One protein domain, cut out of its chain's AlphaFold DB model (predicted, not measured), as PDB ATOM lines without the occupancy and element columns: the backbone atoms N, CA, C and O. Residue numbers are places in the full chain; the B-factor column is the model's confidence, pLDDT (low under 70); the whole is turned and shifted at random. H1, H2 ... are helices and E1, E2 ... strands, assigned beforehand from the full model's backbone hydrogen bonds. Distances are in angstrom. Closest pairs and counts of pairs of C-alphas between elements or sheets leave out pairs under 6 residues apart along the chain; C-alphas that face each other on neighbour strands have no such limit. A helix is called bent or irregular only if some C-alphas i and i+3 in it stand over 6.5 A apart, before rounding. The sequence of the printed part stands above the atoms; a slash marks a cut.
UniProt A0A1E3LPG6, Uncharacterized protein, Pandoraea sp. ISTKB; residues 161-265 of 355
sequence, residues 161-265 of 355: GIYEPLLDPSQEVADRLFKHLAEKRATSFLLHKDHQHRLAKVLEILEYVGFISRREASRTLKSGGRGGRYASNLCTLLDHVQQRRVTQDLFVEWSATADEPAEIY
ATOM      1  N   GLY A 161      52.420  39.862  48.753       86.00
ATOM      2  CA  GLY A 161      53.606  40.519  49.314       86.00
ATOM      3  C   GLY A 161      54.025  41.730  48.478       86.00
ATOM      4  O   GLY A 161      53.231  42.645  48.261       86.00
ATOM      5  N   ILE A 162      55.246  41.699  47.939       86.94
ATOM      6  CA  ILE A 162      55.795  42.769  47.088       86.94
ATOM      7  C   ILE A 162      54.976  43.028  45.811       86.94
ATOM      8  O   ILE A 162      55.093  44.094  45.209       86.94
ATOM      9  N   TYR A 163      54.156  42.061  45.386       89.94
ATOM     10  CA  TYR A 163      53.312  42.150  44.192       89.94
ATOM     11  C   TYR A 163      51.883  42.609  44.485       89.94
ATOM     12  O   TYR A 163      51.095  42.719  43.553       89.94
ATOM     13  N   GLU A 164      51.524  42.906  45.737       89.81
ATOM     14  CA  GLU A 164      50.189  43.420  46.077       89.81
ATOM     15  C   GLU A 164      49.760  44.635  45.220       89.81
ATOM     16  O   GLU A 164      48.613  44.638  44.766       89.81
ATOM     17  N   PRO A 165      50.637  45.614  44.890       91.62
ATOM     18  CA  PRO A 165      50.279  46.729  44.001       91.62
ATOM     19  C   PRO A 165      49.882  46.320  42.573       91.62
ATOM     20  O   PRO A 165      49.371  47.144  41.822       91.62
ATOM     21  N   LEU A 166      50.137  45.070  42.172       93.00
ATOM     22  CA  LEU A 166      49.798  44.549  40.848       93.00
ATOM     23  C   LEU A 166      48.373  43.999  40.761       93.00
ATOM     24  O   LEU A 166      47.946  43.634  39.665       93.00
ATOM     25  N   LEU A 167      47.631  43.944  41.871       92.44
ATOM     26  CA  LEU A 167      46.264  43.429  41.859       92.44
ATOM     27  C   LEU A 167      45.326  44.299  41.014       92.44
ATOM     28  O   LEU A 167      44.648  43.769  40.138       92.44
ATOM     29  N   ASP A 168      45.334  45.616  41.227       93.88
ATOM     30  CA  ASP A 168      44.453  46.536  40.498       93.88
ATOM     31  C   ASP A 168      44.774  46.526  38.981       93.88
ATOM     32  O   ASP A 168      43.855  46.326  38.182       93.88
ATOM     33  N   PRO A 169      46.056  46.582  38.543       96.06
ATOM     34  CA  PRO A 169      46.417  46.327  37.146       96.06
ATOM     35  C   PRO A 169      45.957  44.964  36.618       96.06
ATOM     36  O   PRO A 169      45.623  44.848  35.442       96.06
ATOM     37  N   SER A 170      45.944  43.922  37.456       96.19
ATOM     38  CA  SER A 170      45.486  42.589  37.044       96.19
ATOM     39  C   SER A 170      43.982  42.556  36.797       96.19
ATOM     40  O   SER A 170      43.554  42.009  35.782       96.19
ATOM     41  N   GLN A 171      43.190  43.190  37.667       96.25
ATOM     42  CA  GLN A 171      41.749  43.357  37.465       96.25
ATOM     43  C   GLN A 171      41.459  44.145  36.181       96.25
ATOM     44  O   GLN A 171      40.649  43.713  35.362       96.25
ATOM     45  N   GLU A 172      42.171  45.254  35.958       97.19
ATOM     46  CA  GLU A 172      41.996  46.083  34.761       97.19
ATOM     47  C   GLU A 172      42.384  45.339  33.473       97.19
ATOM     48  O   GLU A 172      41.663  45.399  32.474       97.19
ATOM     49  N   VAL A 173      43.502  44.602  33.479       97.88
ATOM     50  CA  VAL A 173      43.908  43.768  32.337       97.88
ATOM     51  C   VAL A 173      42.876  42.676  32.067       97.88
ATOM     52  O   VAL A 173      42.562  42.450  30.899       97.88
ATOM     53  N   ALA A 174      42.339  42.021  33.101       97.50
ATOM     54  CA  ALA A 174      41.298  41.011  32.938       97.50
ATOM     55  C   ALA A 174      40.044  41.607  32.281       97.50
ATOM     56  O   ALA A 174      39.625  41.113  31.235       97.50
ATOM     57  N   ASP A 175      39.503  42.701  32.823       96.94
ATOM     58  CA  ASP A 175      38.301  43.360  32.292       96.94
ATOM     59  C   ASP A 175      38.467  43.757  30.814       96.94
ATOM     60  O   ASP A 175      37.666  43.377  29.953       96.94
ATOM     61  N   ARG A 176      39.577  44.433  30.479       98.00
ATOM     62  CA  ARG A 176      39.873  44.844  29.097       98.00
ATOM     63  C   ARG A 176      40.068  43.655  28.159       98.00
ATOM     64  O   ARG A 176      39.582  43.681  27.027       98.00
ATOM     65  N   LEU A 177      40.765  42.615  28.617       98.31
ATOM     66  CA  LEU A 177      40.997  41.400  27.841       98.31
ATOM     67  C   LEU A 177      39.678  40.695  27.526       98.31
ATOM     68  O   LEU A 177      39.396  40.441  26.359       98.31
ATOM     69  N   PHE A 178      38.864  40.380  28.534       97.94
ATOM     70  CA  PHE A 178      37.632  39.622  28.318       97.94
ATOM     71  C   PHE A 178      36.592  40.409  27.523       97.94
ATOM     72  O   PHE A 178      35.905  39.818  26.689       97.94
ATOM     73  N   LYS A 179      36.544  41.738  27.677       97.50
ATOM     74  CA  LYS A 179      35.757  42.603  26.793       97.50
ATOM     75  C   LYS A 179      36.209  42.485  25.334       97.50
ATOM     76  O   LYS A 179      35.382  42.247  24.458       97.50
ATOM     77  N   HIS A 180      37.515  42.572  25.076       97.50
ATOM     78  CA  HIS A 180      38.062  42.407  23.730       97.50
ATOM     79  C   HIS A 180      37.754  41.021  23.139       97.50
ATOM     80  O   HIS A 180      37.368  40.905  21.976       97.50
ATOM     81  N   LEU A 181      37.885  39.958  23.936       97.38
ATOM     82  CA  LEU A 181      37.569  38.594  23.509       97.38
ATOM     83  C   LEU A 181      36.088  38.417  23.170       97.38
ATOM     84  O   LEU A 181      35.770  37.786  22.161       97.38
ATOM     85  N   ALA A 182      35.190  38.998  23.969       96.44
ATOM     86  CA  ALA A 182      33.757  38.965  23.707       96.44
ATOM     87  C   ALA A 182      33.405  39.686  22.396       96.44
ATOM     88  O   ALA A 182      32.674  39.132  21.575       96.44
ATOM     89  N   GLU A 183      33.988  40.864  22.146       95.62
ATOM     90  CA  GLU A 183      33.824  41.615  20.890       95.62
ATOM     91  C   GLU A 183      34.335  40.830  19.671       95.62
ATOM     92  O   GLU A 183      33.730  40.868  18.599       95.62
ATOM     93  N   LYS A 184      35.440  40.092  19.828       95.06
ATOM     94  CA  LYS A 184      36.020  39.243  18.776       95.06
ATOM     95  C   LYS A 184      35.386  37.856  18.673       95.06
ATOM     96  O   LYS A 184      35.754  37.111  17.769       95.06
ATOM     97  N   ARG A 185      34.456  37.510  19.571       94.19
ATOM     98  CA  ARG A 185      33.876  36.163  19.718       94.19
ATOM     99  C   ARG A 185      34.943  35.061  19.806       94.19
ATOM    100  O   ARG A 185      34.779  33.983  19.240       94.19
ATOM    101  N   ALA A 186      36.036  35.330  20.520       95.69
ATOM    102  CA  ALA A 186      37.175  34.422  20.643       95.69
ATOM    103  C   ALA A 186      37.292  33.835  22.059       95.69
ATOM    104  O   ALA A 186      37.110  34.532  23.054       95.69
ATOM    105  N   THR A 187      37.654  32.553  22.153       96.06
ATOM    106  CA  THR A 187      37.914  31.836  23.423       96.06
ATOM    107  C   THR A 187      39.403  31.681  23.749       96.06
ATOM    108  O   THR A 187      39.789  31.101  24.763       96.06
ATOM    109  N   SER A 188      40.263  32.187  22.871       96.62
ATOM    110  CA  SER A 188      41.707  32.226  23.054       96.62
ATOM    111  C   SER A 188      42.287  33.464  22.383       96.62
ATOM    112  O   SER A 188      41.625  34.137  21.588       96.62
ATOM    113  N   PHE A 189      43.535  33.781  22.714       97.00
ATOM    114  CA  PHE A 189      44.242  34.913  22.133       97.00
ATOM    115  C   PHE A 189      45.729  34.654  21.923       97.00
ATOM    116  O   PHE A 189      46.354  33.852  22.624       97.00
ATOM    117  N   LEU A 190      46.291  35.371  20.953       97.19
ATOM    118  CA  LEU A 190      47.723  35.527  20.737       97.19
ATOM    119  C   LEU A 190      48.158  36.895  21.243       97.19
ATOM    120  O   LEU A 190      47.678  37.923  20.769       97.19
ATOM    121  N   LEU A 191      49.093  36.896  22.189       97.19
ATOM    122  CA  LEU A 191      49.610  38.115  22.796       97.19
ATOM    123  C   LEU A 191      51.056  38.340  22.369       97.19
ATOM    124  O   LEU A 191      51.928  37.540  22.721       97.19
ATOM    125  N   HIS A 192      51.311  39.424  21.636       97.25
ATOM    126  CA  HIS A 192      52.651  39.779  21.169       97.25
ATOM    127  C   HIS A 192      53.655  39.894  22.328       97.25
ATOM    128  O   HIS A 192      53.318  40.398  23.402       97.25
ATOM    129  N   LYS A 193      54.906  39.466  22.097       95.44
ATOM    130  CA  LYS A 193      55.968  39.386  23.120       95.44
ATOM    131  C   LYS A 193      56.175  40.677  23.926       95.44
ATOM    132  O   LYS A 193      56.476  40.608  25.110       95.44
ATOM    133  N   ASP A 194      55.971  41.845  23.320       94.50
ATOM    134  CA  ASP A 194      56.183  43.132  23.998       94.50
ATOM    135  C   ASP A 194      55.157  43.345  25.121       94.50
ATOM    136  O   ASP A 194      55.516  43.741  26.230       94.50
ATOM    137  N   HIS A 195      53.889  42.993  24.873       95.75
ATOM    138  CA  HIS A 195      52.867  42.985  25.918       95.75
ATOM    139  C   HIS A 195      53.152  41.914  26.964       95.75
ATOM    140  O   HIS A 195      52.970  42.175  28.146       95.75
ATOM    141  N   GLN A 196      53.635  40.738  26.550       94.88
ATOM    142  CA  GLN A 196      53.980  39.670  27.490       94.88
ATOM    143  C   GLN A 196      55.081  40.083  28.454       94.88
ATOM    144  O   GLN A 196      54.965  39.830  29.644       94.88
ATOM    145  N   HIS A 197      56.131  40.736  27.956       93.81
ATOM    146  CA  HIS A 197      57.218  41.217  28.799       93.81
ATOM    147  C   HIS A 197      56.738  42.317  29.746       93.81
ATOM    148  O   HIS A 197      57.028  42.261  30.938       93.81
ATOM    149  N   ARG A 198      55.963  43.289  29.244       94.94
ATOM    150  CA  ARG A 198      55.437  44.386  30.070       94.94
ATOM    151  C   ARG A 198      54.463  43.901  31.147       94.94
ATOM    152  O   ARG A 198      54.461  44.436  32.249       94.94
ATOM    153  N   LEU A 199      53.634  42.909  30.828       95.81
ATOM    154  CA  LEU A 199      52.579  42.390  31.701       95.81
ATOM    155  C   LEU A 199      52.963  41.072  32.383       95.81
ATOM    156  O   LEU A 199      52.084  40.434  32.947       95.81
ATOM    157  N   ALA A 200      54.229  40.645  32.350       93.00
ATOM    158  CA  ALA A 200      54.633  39.285  32.728       93.00
ATOM    159  C   ALA A 200      54.048  38.836  34.077       93.00
ATOM    160  O   ALA A 200      53.344  37.832  34.145       93.00
ATOM    161  N   LYS A 201      54.242  39.641  35.130       91.44
ATOM    162  CA  LYS A 201      53.735  39.318  36.470       91.44
ATOM    163  C   LYS A 201      52.208  39.402  36.576       91.44
ATOM    164  O   LYS A 201      51.611  38.622  37.303       91.44
ATOM    165  N   VAL A 202      51.573  40.308  35.832       95.00
ATOM    166  CA  VAL A 202      50.105  40.394  35.757       95.00
ATOM    167  C   VAL A 202      49.533  39.137  35.100       95.00
ATOM    168  O   VAL A 202      48.604  38.537  35.627       95.00
ATOM    169  N   LEU A 203      50.117  38.684  33.988       95.25
ATOM    170  CA  LEU A 203      49.708  37.449  33.317       95.25
ATOM    171  C   LEU A 203      49.889  36.232  34.229       95.25
ATOM    172  O   LEU A 203      49.007  35.385  34.276       95.25
ATOM    173  N   GLU A 204      50.975  36.179  35.002       92.31
ATOM    174  CA  GLU A 204      51.186  35.133  36.005       92.31
ATOM    175  C   GLU A 204      50.114  35.139  37.111       92.31
ATOM    176  O   GLU A 204      49.630  34.071  37.475       92.31
ATOM    177  N   ILE A 205      49.697  36.311  37.613       92.94
ATOM    178  CA  ILE A 205      48.577  36.431  38.570       92.94
ATOM    179  C   ILE A 205      47.283  35.896  37.941       92.94
ATOM    180  O   ILE A 205      46.563  35.113  38.563       92.94
ATOM    181  N   LEU A 206      46.989  36.282  36.697       95.06
ATOM    182  CA  LEU A 206      45.781  35.848  35.994       95.06
ATOM    183  C   LEU A 206      45.791  34.345  35.665       95.06
ATOM    184  O   LEU A 206      44.743  33.700  35.748       95.06
ATOM    185  N   GLU A 207      46.950  33.771  35.327       92.75
ATOM    186  CA  GLU A 207      47.123  32.321  35.171       92.75
ATOM    187  C   GLU A 207      46.942  31.593  36.505       92.75
ATOM    188  O   GLU A 207      46.247  30.577  36.558       92.75
ATOM    189  N   TYR A 208      47.498  32.136  37.591       89.81
ATOM    190  CA  TYR A 208      47.392  31.555  38.926       89.81
ATOM    191  C   TYR A 208      45.931  31.462  39.402       89.81
ATOM    192  O   TYR A 208      45.511  30.428  39.919       89.81
ATOM    193  N   VAL A 209      45.135  32.516  39.192       91.00
ATOM    194  CA  VAL A 209      43.696  32.527  39.530       91.00
ATOM    195  C   VAL A 209      42.875  31.629  38.594       91.00
ATOM    196  O   VAL A 209      41.814  31.133  38.971       91.00
ATOM    197  N   GLY A 210      43.365  31.380  37.378       92.81
ATOM    198  CA  GLY A 210      42.669  30.581  36.370       92.81
ATOM    199  C   GLY A 210      41.758  31.395  35.449       92.81
ATOM    200  O   GLY A 210      40.820  30.835  34.878       92.81
ATOM    201  N   PHE A 211      42.029  32.693  35.279       96.38
ATOM    202  CA  PHE A 211      41.393  33.510  34.240       96.38
ATOM    203  C   PHE A 211      41.915  33.160  32.846       96.38
ATOM    204  O   PHE A 211      41.163  33.149  31.872       96.38
ATOM    205  N   ILE A 212      43.205  32.860  32.743       96.19
ATOM    206  CA  ILE A 212      43.855  32.483  31.490       96.19
ATOM    207  C   ILE A 212      44.759  31.274  31.713       96.19
ATOM    208  O   ILE A 212      45.086  30.921  32.841       96.19
ATOM    209  N   SER A 213      45.157  30.612  30.633       93.62
ATOM    210  CA  SER A 213      46.154  29.543  30.685       93.62
ATOM    211  C   SER A 213      47.002  29.572  29.429       93.62
ATOM    212  O   SER A 213      46.468  29.514  28.315       93.62
ATOM    213  N   ARG A 214      48.326  29.665  29.584       92.94
ATOM    214  CA  ARG A 214      49.243  29.640  28.446       92.94
ATOM    215  C   ARG A 214      49.286  28.247  27.825       92.94
ATOM    216  O   ARG A 214      49.582  27.258  28.484       92.94
ATOM    217  N   ARG A 215      49.024  28.176  26.521       91.06
ATOM    218  CA  ARG A 215      49.007  26.939  25.722       91.06
ATOM    219  C   ARG A 215      50.229  26.806  24.820       91.06
ATOM    220  O   ARG A 215      50.655  25.696  24.511       91.06
ATOM    221  N   GLU A 216      50.781  27.927  24.360       91.06
ATOM    222  CA  GLU A 216      51.967  27.959  23.496       91.06
ATOM    223  C   GLU A 216      52.860  29.124  23.929       91.06
ATOM    224  O   GLU A 216      52.380  30.249  24.077       91.06
ATOM    225  N   ALA A 217      54.161  28.881  24.110       89.00
ATOM    226  CA  ALA A 217      55.107  29.933  24.492       89.00
ATOM    227  C   ALA A 217      55.349  30.945  23.357       89.00
ATOM    228  O   ALA A 217      55.538  32.130  23.614       89.00
ATOM    229  N   SER A 218      55.338  30.490  22.098       93.12
ATOM    230  CA  SER A 218      55.552  31.350  20.934       93.12
ATOM    231  C   SER A 218      54.895  30.798  19.670       93.12
ATOM    232  O   SER A 218      55.168  29.674  19.257       93.12
ATOM    233  N   ARG A 219      54.114  31.645  19.007       93.75
ATOM    234  CA  ARG A 219      53.443  31.448  17.725       93.75
ATOM    235  C   ARG A 219      53.522  32.750  16.924       93.75
ATOM    236  O   ARG A 219      53.591  33.839  17.496       93.75
ATOM    237  N   THR A 220      53.552  32.638  15.603       94.25
ATOM    238  CA  THR A 220      53.515  33.790  14.693       94.25
ATOM    239  C   THR A 220      52.122  34.416  14.681       94.25
ATOM    240  O   THR A 220      51.134  33.682  14.645       94.25
ATOM    241  N   LEU A 221      52.055  35.751  14.696       92.75
ATOM    242  CA  LEU A 221      50.816  36.512  14.506       92.75
ATOM    243  C   LEU A 221      50.643  36.856  13.020       92.75
ATOM    244  O   LEU A 221      51.626  37.157  12.336       92.75
ATOM    245  N   LYS A 222      49.404  36.869  12.527       89.94
ATOM    246  CA  LYS A 222      49.051  37.334  11.176       89.94
ATOM    247  C   LYS A 222      49.389  38.812  10.994       89.94
ATOM    248  O   LYS A 222      49.816  39.211   9.916       89.94
ATOM    249  N   SER A 223      49.274  39.603  12.060       85.38
ATOM    250  CA  SER A 223      49.687  41.010  12.109       85.38
ATOM    251  C   SER A 223      51.208  41.239  12.068       85.38
ATOM    252  O   SER A 223      51.652  42.383  12.096       85.38
ATOM    253  N   GLY A 224      52.016  40.174  12.065       87.69
ATOM    254  CA  GLY A 224      53.470  40.244  12.184       87.69
ATOM    255  C   GLY A 224      53.967  40.136  13.630       87.69
ATOM    256  O   GLY A 224      53.274  40.466  14.593       87.69
ATOM    257  N   GLY A 225      55.199  39.643  13.776       92.38
ATOM    258  CA  GLY A 225      55.813  39.363  15.073       92.38
ATOM    259  C   GLY A 225      55.462  37.981  15.634       92.38
ATOM    260  O   GLY A 225      54.934  37.105  14.943       92.38
ATOM    261  N   ARG A 226      55.821  37.761  16.902       95.62
ATOM    262  CA  ARG A 226      55.587  36.497  17.617       95.62
ATOM    263  C   ARG A 226      55.110  36.768  19.036       95.62
ATOM    264  O   ARG A 226      55.474  37.771  19.649       95.62
ATOM    265  N   GLY A 227      54.329  35.838  19.556       96.12
ATOM    266  CA  GLY A 227      53.723  35.936  20.873       96.12
ATOM    267  C   GLY A 227      53.219  34.586  21.353       96.12
ATOM    268  O   GLY A 227      53.180  33.626  20.596       96.12
ATOM    269  N   GLY A 228      52.852  34.492  22.615       95.75
ATOM    270  CA  GLY A 228      52.297  33.270  23.198       95.75
ATOM    271  C   GLY A 228      50.792  33.172  22.980       95.75
ATOM    272  O   GLY A 228      50.112  34.193  22.854       95.75
ATOM    273  N   ARG A 229      50.288  31.936  22.958       95.44
ATOM    274  CA  ARG A 229      48.859  31.623  22.874       95.44
ATOM    275  C   ARG A 229      48.313  31.296  24.250       95.44
ATOM    276  O   ARG A 229      48.897  30.470  24.951       95.44
ATOM    277  N   TYR A 230      47.167  31.872  24.582       95.88
ATOM    278  CA  TYR A 230      46.475  31.664  25.848       95.88
ATOM    279  C   TYR A 230      45.026  31.270  25.588       95.88
ATOM    280  O   TYR A 230      44.379  31.849  24.717       95.88
ATOM    281  N   ALA A 231      44.519  30.304  26.347       95.56
ATOM    282  CA  ALA A 231      43.088  30.038  26.452       95.56
ATOM    283  C   ALA A 231      42.481  30.940  27.538       95.56
ATOM    284  O   ALA A 231      43.174  31.270  28.506       95.56
ATOM    285  N   SER A 232      41.213  31.322  27.386       96.31
ATOM    286  CA  SER A 232      40.493  32.152  28.353       96.31
ATOM    287  C   SER A 232      39.413  31.368  29.099       96.31
ATOM    288  O   SER A 232      38.821  30.418  28.586       96.31
ATOM    289  N   ASN A 233      39.174  31.756  30.348       96.62
ATOM    290  CA  ASN A 233      38.138  31.168  31.177       96.62
ATOM    291  C   ASN A 233      36.748  31.532  30.645       96.62
ATOM    292  O   ASN A 233      36.394  32.712  30.595       96.62
ATOM    293  N   LEU A 234      35.943  30.533  30.266       97.56
ATOM    294  CA  LEU A 234      34.634  30.817  29.667       97.56
ATOM    295  C   LEU A 234      33.613  31.348  30.679       97.56
ATOM    296  O   LEU A 234      32.674  32.026  30.271       97.56
ATOM    297  N   CYS A 235      33.783  31.067  31.977       97.25
ATOM    298  CA  CYS A 235      32.916  31.628  33.016       97.25
ATOM    299  C   CYS A 235      33.065  33.151  33.046       97.25
ATOM    300  O   CYS A 235      32.074  33.867  32.949       97.25
ATOM    301  N   THR A 236      34.307  33.639  33.090       96.00
ATOM    302  CA  THR A 236      34.599  35.078  33.069       96.00
ATOM    303  C   THR A 236      34.274  35.700  31.718       96.00
ATOM    304  O   THR A 236      33.687  36.771  31.667       96.00
ATOM    305  N   LEU A 237      34.578  35.023  30.606       97.75
ATOM    306  CA  LEU A 237      34.228  35.526  29.275       97.75
ATOM    307  C   LEU A 237      32.719  35.763  29.131       97.75
ATOM    308  O   LEU A 237      32.317  36.773  28.555       97.75
ATOM    309  N   LEU A 238      31.886  34.868  29.674       97.81
ATOM    310  CA  LEU A 238      30.428  34.976  29.603       97.81
ATOM    311  C   LEU A 238      29.895  36.271  30.233       97.81
ATOM    312  O   LEU A 238      28.893  36.796  29.745       97.81
ATOM    313  N   ASP A 239      30.569  36.819  31.249       94.38
ATOM    314  CA  ASP A 239      30.190  38.094  31.874       94.38
ATOM    315  C   ASP A 239      30.270  39.283  30.906       94.38
ATOM    316  O   ASP A 239      29.527  40.254  31.067       94.38
ATOM    317  N   HIS A 240      31.105  39.177  29.870       95.81
ATOM    318  CA  HIS A 240      31.310  40.213  28.857       95.81
ATOM    319  C   HIS A 240      30.590  39.920  27.530       95.81
ATOM    320  O   HIS A 240      30.530  40.788  26.658       95.81
ATOM    321  N   VAL A 241      30.016  38.724  27.359       95.19
ATOM    322  CA  VAL A 241      29.219  38.372  26.172       95.19
ATOM    323  C   VAL A 241      27.869  39.093  26.201       95.19
ATOM    324  O   VAL A 241      27.224  39.230  27.244       95.19
ATOM    325  N   GLN A 242      27.393  39.520  25.028       88.50
ATOM    326  CA  GLN A 242      26.081  40.150  24.881       88.50
ATOM    327  C   GLN A 242      24.975  39.243  25.455       88.50
ATOM    328  O   GLN A 242      24.920  38.053  25.164       88.50
ATOM    329  N   GLN A 243      24.082  39.812  26.270       90.31
ATOM    330  CA  GLN A 243      23.020  39.099  27.007       90.31
ATOM    331  C   GLN A 243      23.490  38.158  28.132       90.31
ATOM    332  O   GLN A 243      22.627  37.595  28.806       90.31
ATOM    333  N   ARG A 244      24.805  37.997  28.369       95.62
ATOM    334  CA  ARG A 244      25.384  37.163  29.444       95.62
ATOM    335  C   ARG A 244      24.746  35.771  29.525       95.62
ATOM    336  O   ARG A 244      24.393  35.289  30.600       95.62
ATOM    337  N   ARG A 245      24.536  35.140  28.365       96.44
ATOM    338  CA  ARG A 245      23.802  33.875  28.241       96.44
ATOM    339  C   ARG A 245      24.497  32.901  27.308       96.44
ATOM    340  O   ARG A 245      24.931  33.272  26.222       96.44
ATOM    341  N   VAL A 246      24.512  31.631  27.701       96.38
ATOM    342  CA  VAL A 246      24.897  30.530  26.819       96.38
ATOM    343  C   VAL A 246      23.737  30.257  25.859       96.38
ATOM    344  O   VAL A 246      22.721  29.671  26.234       96.38
ATOM    345  N   THR A 247      23.858  30.725  24.619       95.12
ATOM    346  CA  THR A 247      22.943  30.369  23.525       95.12
ATOM    347  C   THR A 247      23.356  29.036  22.901       95.12
ATOM    348  O   THR A 247      24.440  28.523  23.179       95.12
ATOM    349  N   GLN A 248      22.503  28.459  22.048       94.06
ATOM    350  CA  GLN A 248      22.859  27.229  21.336       94.06
ATOM    351  C   GLN A 248      24.099  27.442  20.457       94.06
ATOM    352  O   GLN A 248      25.009  26.618  20.491       94.06
ATOM    353  N   ASP A 249      24.162  28.566  19.739       93.44
ATOM    354  CA  ASP A 249      25.297  28.914  18.878       93.44
ATOM    355  C   ASP A 249      26.582  29.066  19.692       93.44
ATOM    356  O   ASP A 249      27.597  28.456  19.365       93.44
ATOM    357  N   LEU A 250      26.519  29.790  20.818       94.75
ATOM    358  CA  LEU A 250      27.662  29.960  21.712       94.75
ATOM    359  C   LEU A 250      28.129  28.616  22.284       94.75
ATOM    360  O   LEU A 250      29.324  28.347  22.328       94.75
ATOM    361  N   PHE A 251      27.197  27.751  22.695       95.38
ATOM    362  CA  PHE A 251      27.518  26.414  23.192       95.38
ATOM    363  C   PHE A 251      28.237  25.574  22.132       95.38
ATOM    364  O   PHE A 251      29.215  24.898  22.448       95.38
ATOM    365  N   VAL A 252      27.797  25.630  20.870       93.38
ATOM    366  CA  VAL A 252      28.470  24.941  19.757       93.38
ATOM    367  C   VAL A 252      29.866  25.520  19.517       93.38
ATOM    368  O   VAL A 252      30.835  24.763  19.500       93.38
ATOM    369  N   GLU A 253      29.984  26.842  19.391       93.25
ATOM    370  CA  GLU A 253      31.251  27.540  19.137       93.25
ATOM    371  C   GLU A 253      32.275  27.283  20.246       93.25
ATOM    372  O   GLU A 253      33.409  26.883  19.990       93.25
ATOM    373  N   TRP A 254      31.865  27.425  21.504       95.06
ATOM    374  CA  TRP A 254      32.729  27.207  22.661       95.06
ATOM    375  C   TRP A 254      33.058  25.739  22.898       95.06
ATOM    376  O   TRP A 254      33.932  25.435  23.704       95.06
ATOM    377  N   SER A 255      32.431  24.820  22.175       93.06
ATOM    378  CA  SER A 255      32.770  23.402  22.229       93.06
ATOM    379  C   SER A 255      33.552  22.924  21.008       93.06
ATOM    380  O   SER A 255      33.933  21.753  20.968       93.06
ATOM    381  N   ALA A 256      33.862  23.801  20.049       89.38
ATOM    382  CA  ALA A 256      34.579  23.459  18.821       89.38
ATOM    383  C   ALA A 256      36.066  23.148  19.062       89.38
ATOM    384  O   ALA A 256      36.752  23.852  19.808       89.38
ATOM    385  N   THR A 257      36.578  22.080  18.440       80.50
ATOM    386  CA  THR A 257      37.958  21.579  18.620       80.50
ATOM    387  C   THR A 257      39.036  22.575  18.211       80.50
ATOM    388  O   THR A 257      40.110  22.595  18.811       80.50
ATOM    389  N   ALA A 258      38.736  23.420  17.231       75.44
ATOM    390  CA  ALA A 258      39.587  24.510  16.797       75.44
ATOM    391  C   ALA A 258      38.902  25.845  17.083       75.44
ATOM    392  O   ALA A 258      37.728  26.025  16.762       75.44
ATOM    393  N   ASP A 259      39.662  26.784  17.638       82.06
ATOM    394  CA  ASP A 259      39.282  28.185  17.720       82.06
ATOM    395  C   ASP A 259      40.315  29.063  17.000       82.06
ATOM    396  O   ASP A 259      41.519  28.769  16.969       82.06
ATOM    397  N   GLU A 260      39.830  30.128  16.365       89.31
ATOM    398  CA  GLU A 260      40.686  31.179  15.835       89.31
ATOM    399  C   GLU A 260      40.963  32.183  16.963       89.31
ATOM    400  O   GLU A 260      40.021  32.791  17.479       89.31
ATOM    401  N   PRO A 261      42.226  32.339  17.402       94.31
ATOM    402  CA  PRO A 261      42.541  33.234  18.504       94.31
ATOM    403  C   PRO A 261      42.411  34.698  18.073       94.31
ATOM    404  O   PRO A 261      42.826  35.069  16.975       94.31
ATOM    405  N   ALA A 262      41.932  35.555  18.975       96.25
ATOM    406  CA  ALA A 262      42.053  37.001  18.796       96.25
ATOM    407  C   ALA A 262      43.533  37.425  18.870       96.25
ATOM    408  O   ALA A 262      44.286  36.920  19.705       96.25
ATOM    409  N   GLU A 263      43.971  38.360  18.023       95.69
ATOM    410  CA  GLU A 263      45.355  38.854  18.030       95.69
ATOM    411  C   GLU A 263      45.480  40.206  18.739       95.69
ATOM    412  O   GLU A 263      44.841  41.191  18.363       95.69
ATOM    413  N   ILE A 264      46.379  40.268  19.722       96.00
ATOM    414  CA  ILE A 264      46.801  41.497  20.396       96.00
ATOM    415  C   ILE A 264      48.257  41.761  19.991       96.00
ATOM    416  O   ILE A 264      49.207  41.230  20.580       96.00
ATOM    417  N   TYR A 265      48.412  42.534  18.916       93.06
ATOM    418  CA  TYR A 265      49.693  42.928  18.326       93.06
ATOM    419  C   TYR A 265      50.340  44.097  19.076       93.06
ATOM    420  O   TYR A 265      49.672  44.773  19.843       93.06
TER     421      TYR A 265
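This is residues 161 to 265 of the 355 residues of an uncharacterized protein of Pandoraea sp. ISTKB (UniProt A0A1E3LPG6). A small, twisted four-stranded sheet has the long helix H1 and the shorter H3 over one face, in two layers, with H2 beside H3. H4 packs on the later part of H1, and H5 lies farther out, touching no helix, before the chain folds back to add the short edge strand E4. The printed part has 105 residues, with five named helices and four named strands in the order H1, E1, H2, H3, E2, E3, H4, H5, E4. The sheet is mixed, in the order E2, E3, E1, E4, and the class is mixed, helices and strands. The whole is compact, with a radius of gyration of the C-alphas of 13.8 A and spans of 44 by 31 by 18 A.

In the sheet, E2 is residues 212 to 220, 19.4 A long, and bends by 69 degrees at residue 217. E3 is residues 226 to 232, 19.0 A; E1 is residues 188 to 192, 13.4 A; E4 is residues 262 to 264, its last C-alpha at (46.801, 41.497, 20.396). H1, residues 161 to 184, begins with C-alpha 161 at (53.606, 40.519, 49.314) and spans 35.3 A. It has a kink of 39 degrees near residue 168 and is irregular, with C-alphas 162 and 165 7.5 A apart. H2 is residues 193 to 198, H3 200 to 209, H4 234 to 240 and H5 248 to 254.

E2 and E3 form a hairpin, antiparallel, with N 215 and O 229 2.8 A apart. E3 and E1 are antiparallel, with N 189 and O 230 at 2.9 A. E1 and E4 are parallel, with N 190 and O 262 at 2.8 A. E1, H2, H3 and E2 make a split strand-helix-strand unit, two strands running the same way with E3 between them, and its crossover is right-handed. H1 is on the sheet at a height of 7.0 A, over E1, and runs across the strands at 65 degrees to E1 on the local plane. H2 and H3 are on the same face of the sheet. With residues 166 to 174 alone, H1 touches H3, about perpendicular at 80 degrees; their closest C-alphas, Ser 170 and Val 202, are 5.3 A apart. With residues 178 to 182 alone, H1 touches H4, about perpendicular at 74 degrees; their closest C-alphas, Phe 178 and Leu 237, are 5.4 A apart. H4 and H5 are not on the sheet. In H2, H3 and H5 every O i to N i+4 pair is within hydrogen-bond range; in H1 15 of 20 are, and in H4 1 of 3, beside 3 of 4 O i to N i+3 pairs.

The C-alphas farthest apart, Ile 162 and Gln 248, are 44.6 A apart. The printed part has no cut and no long link. The mean pLDDT of the printed part is 93.9, and no printed residue is under 70.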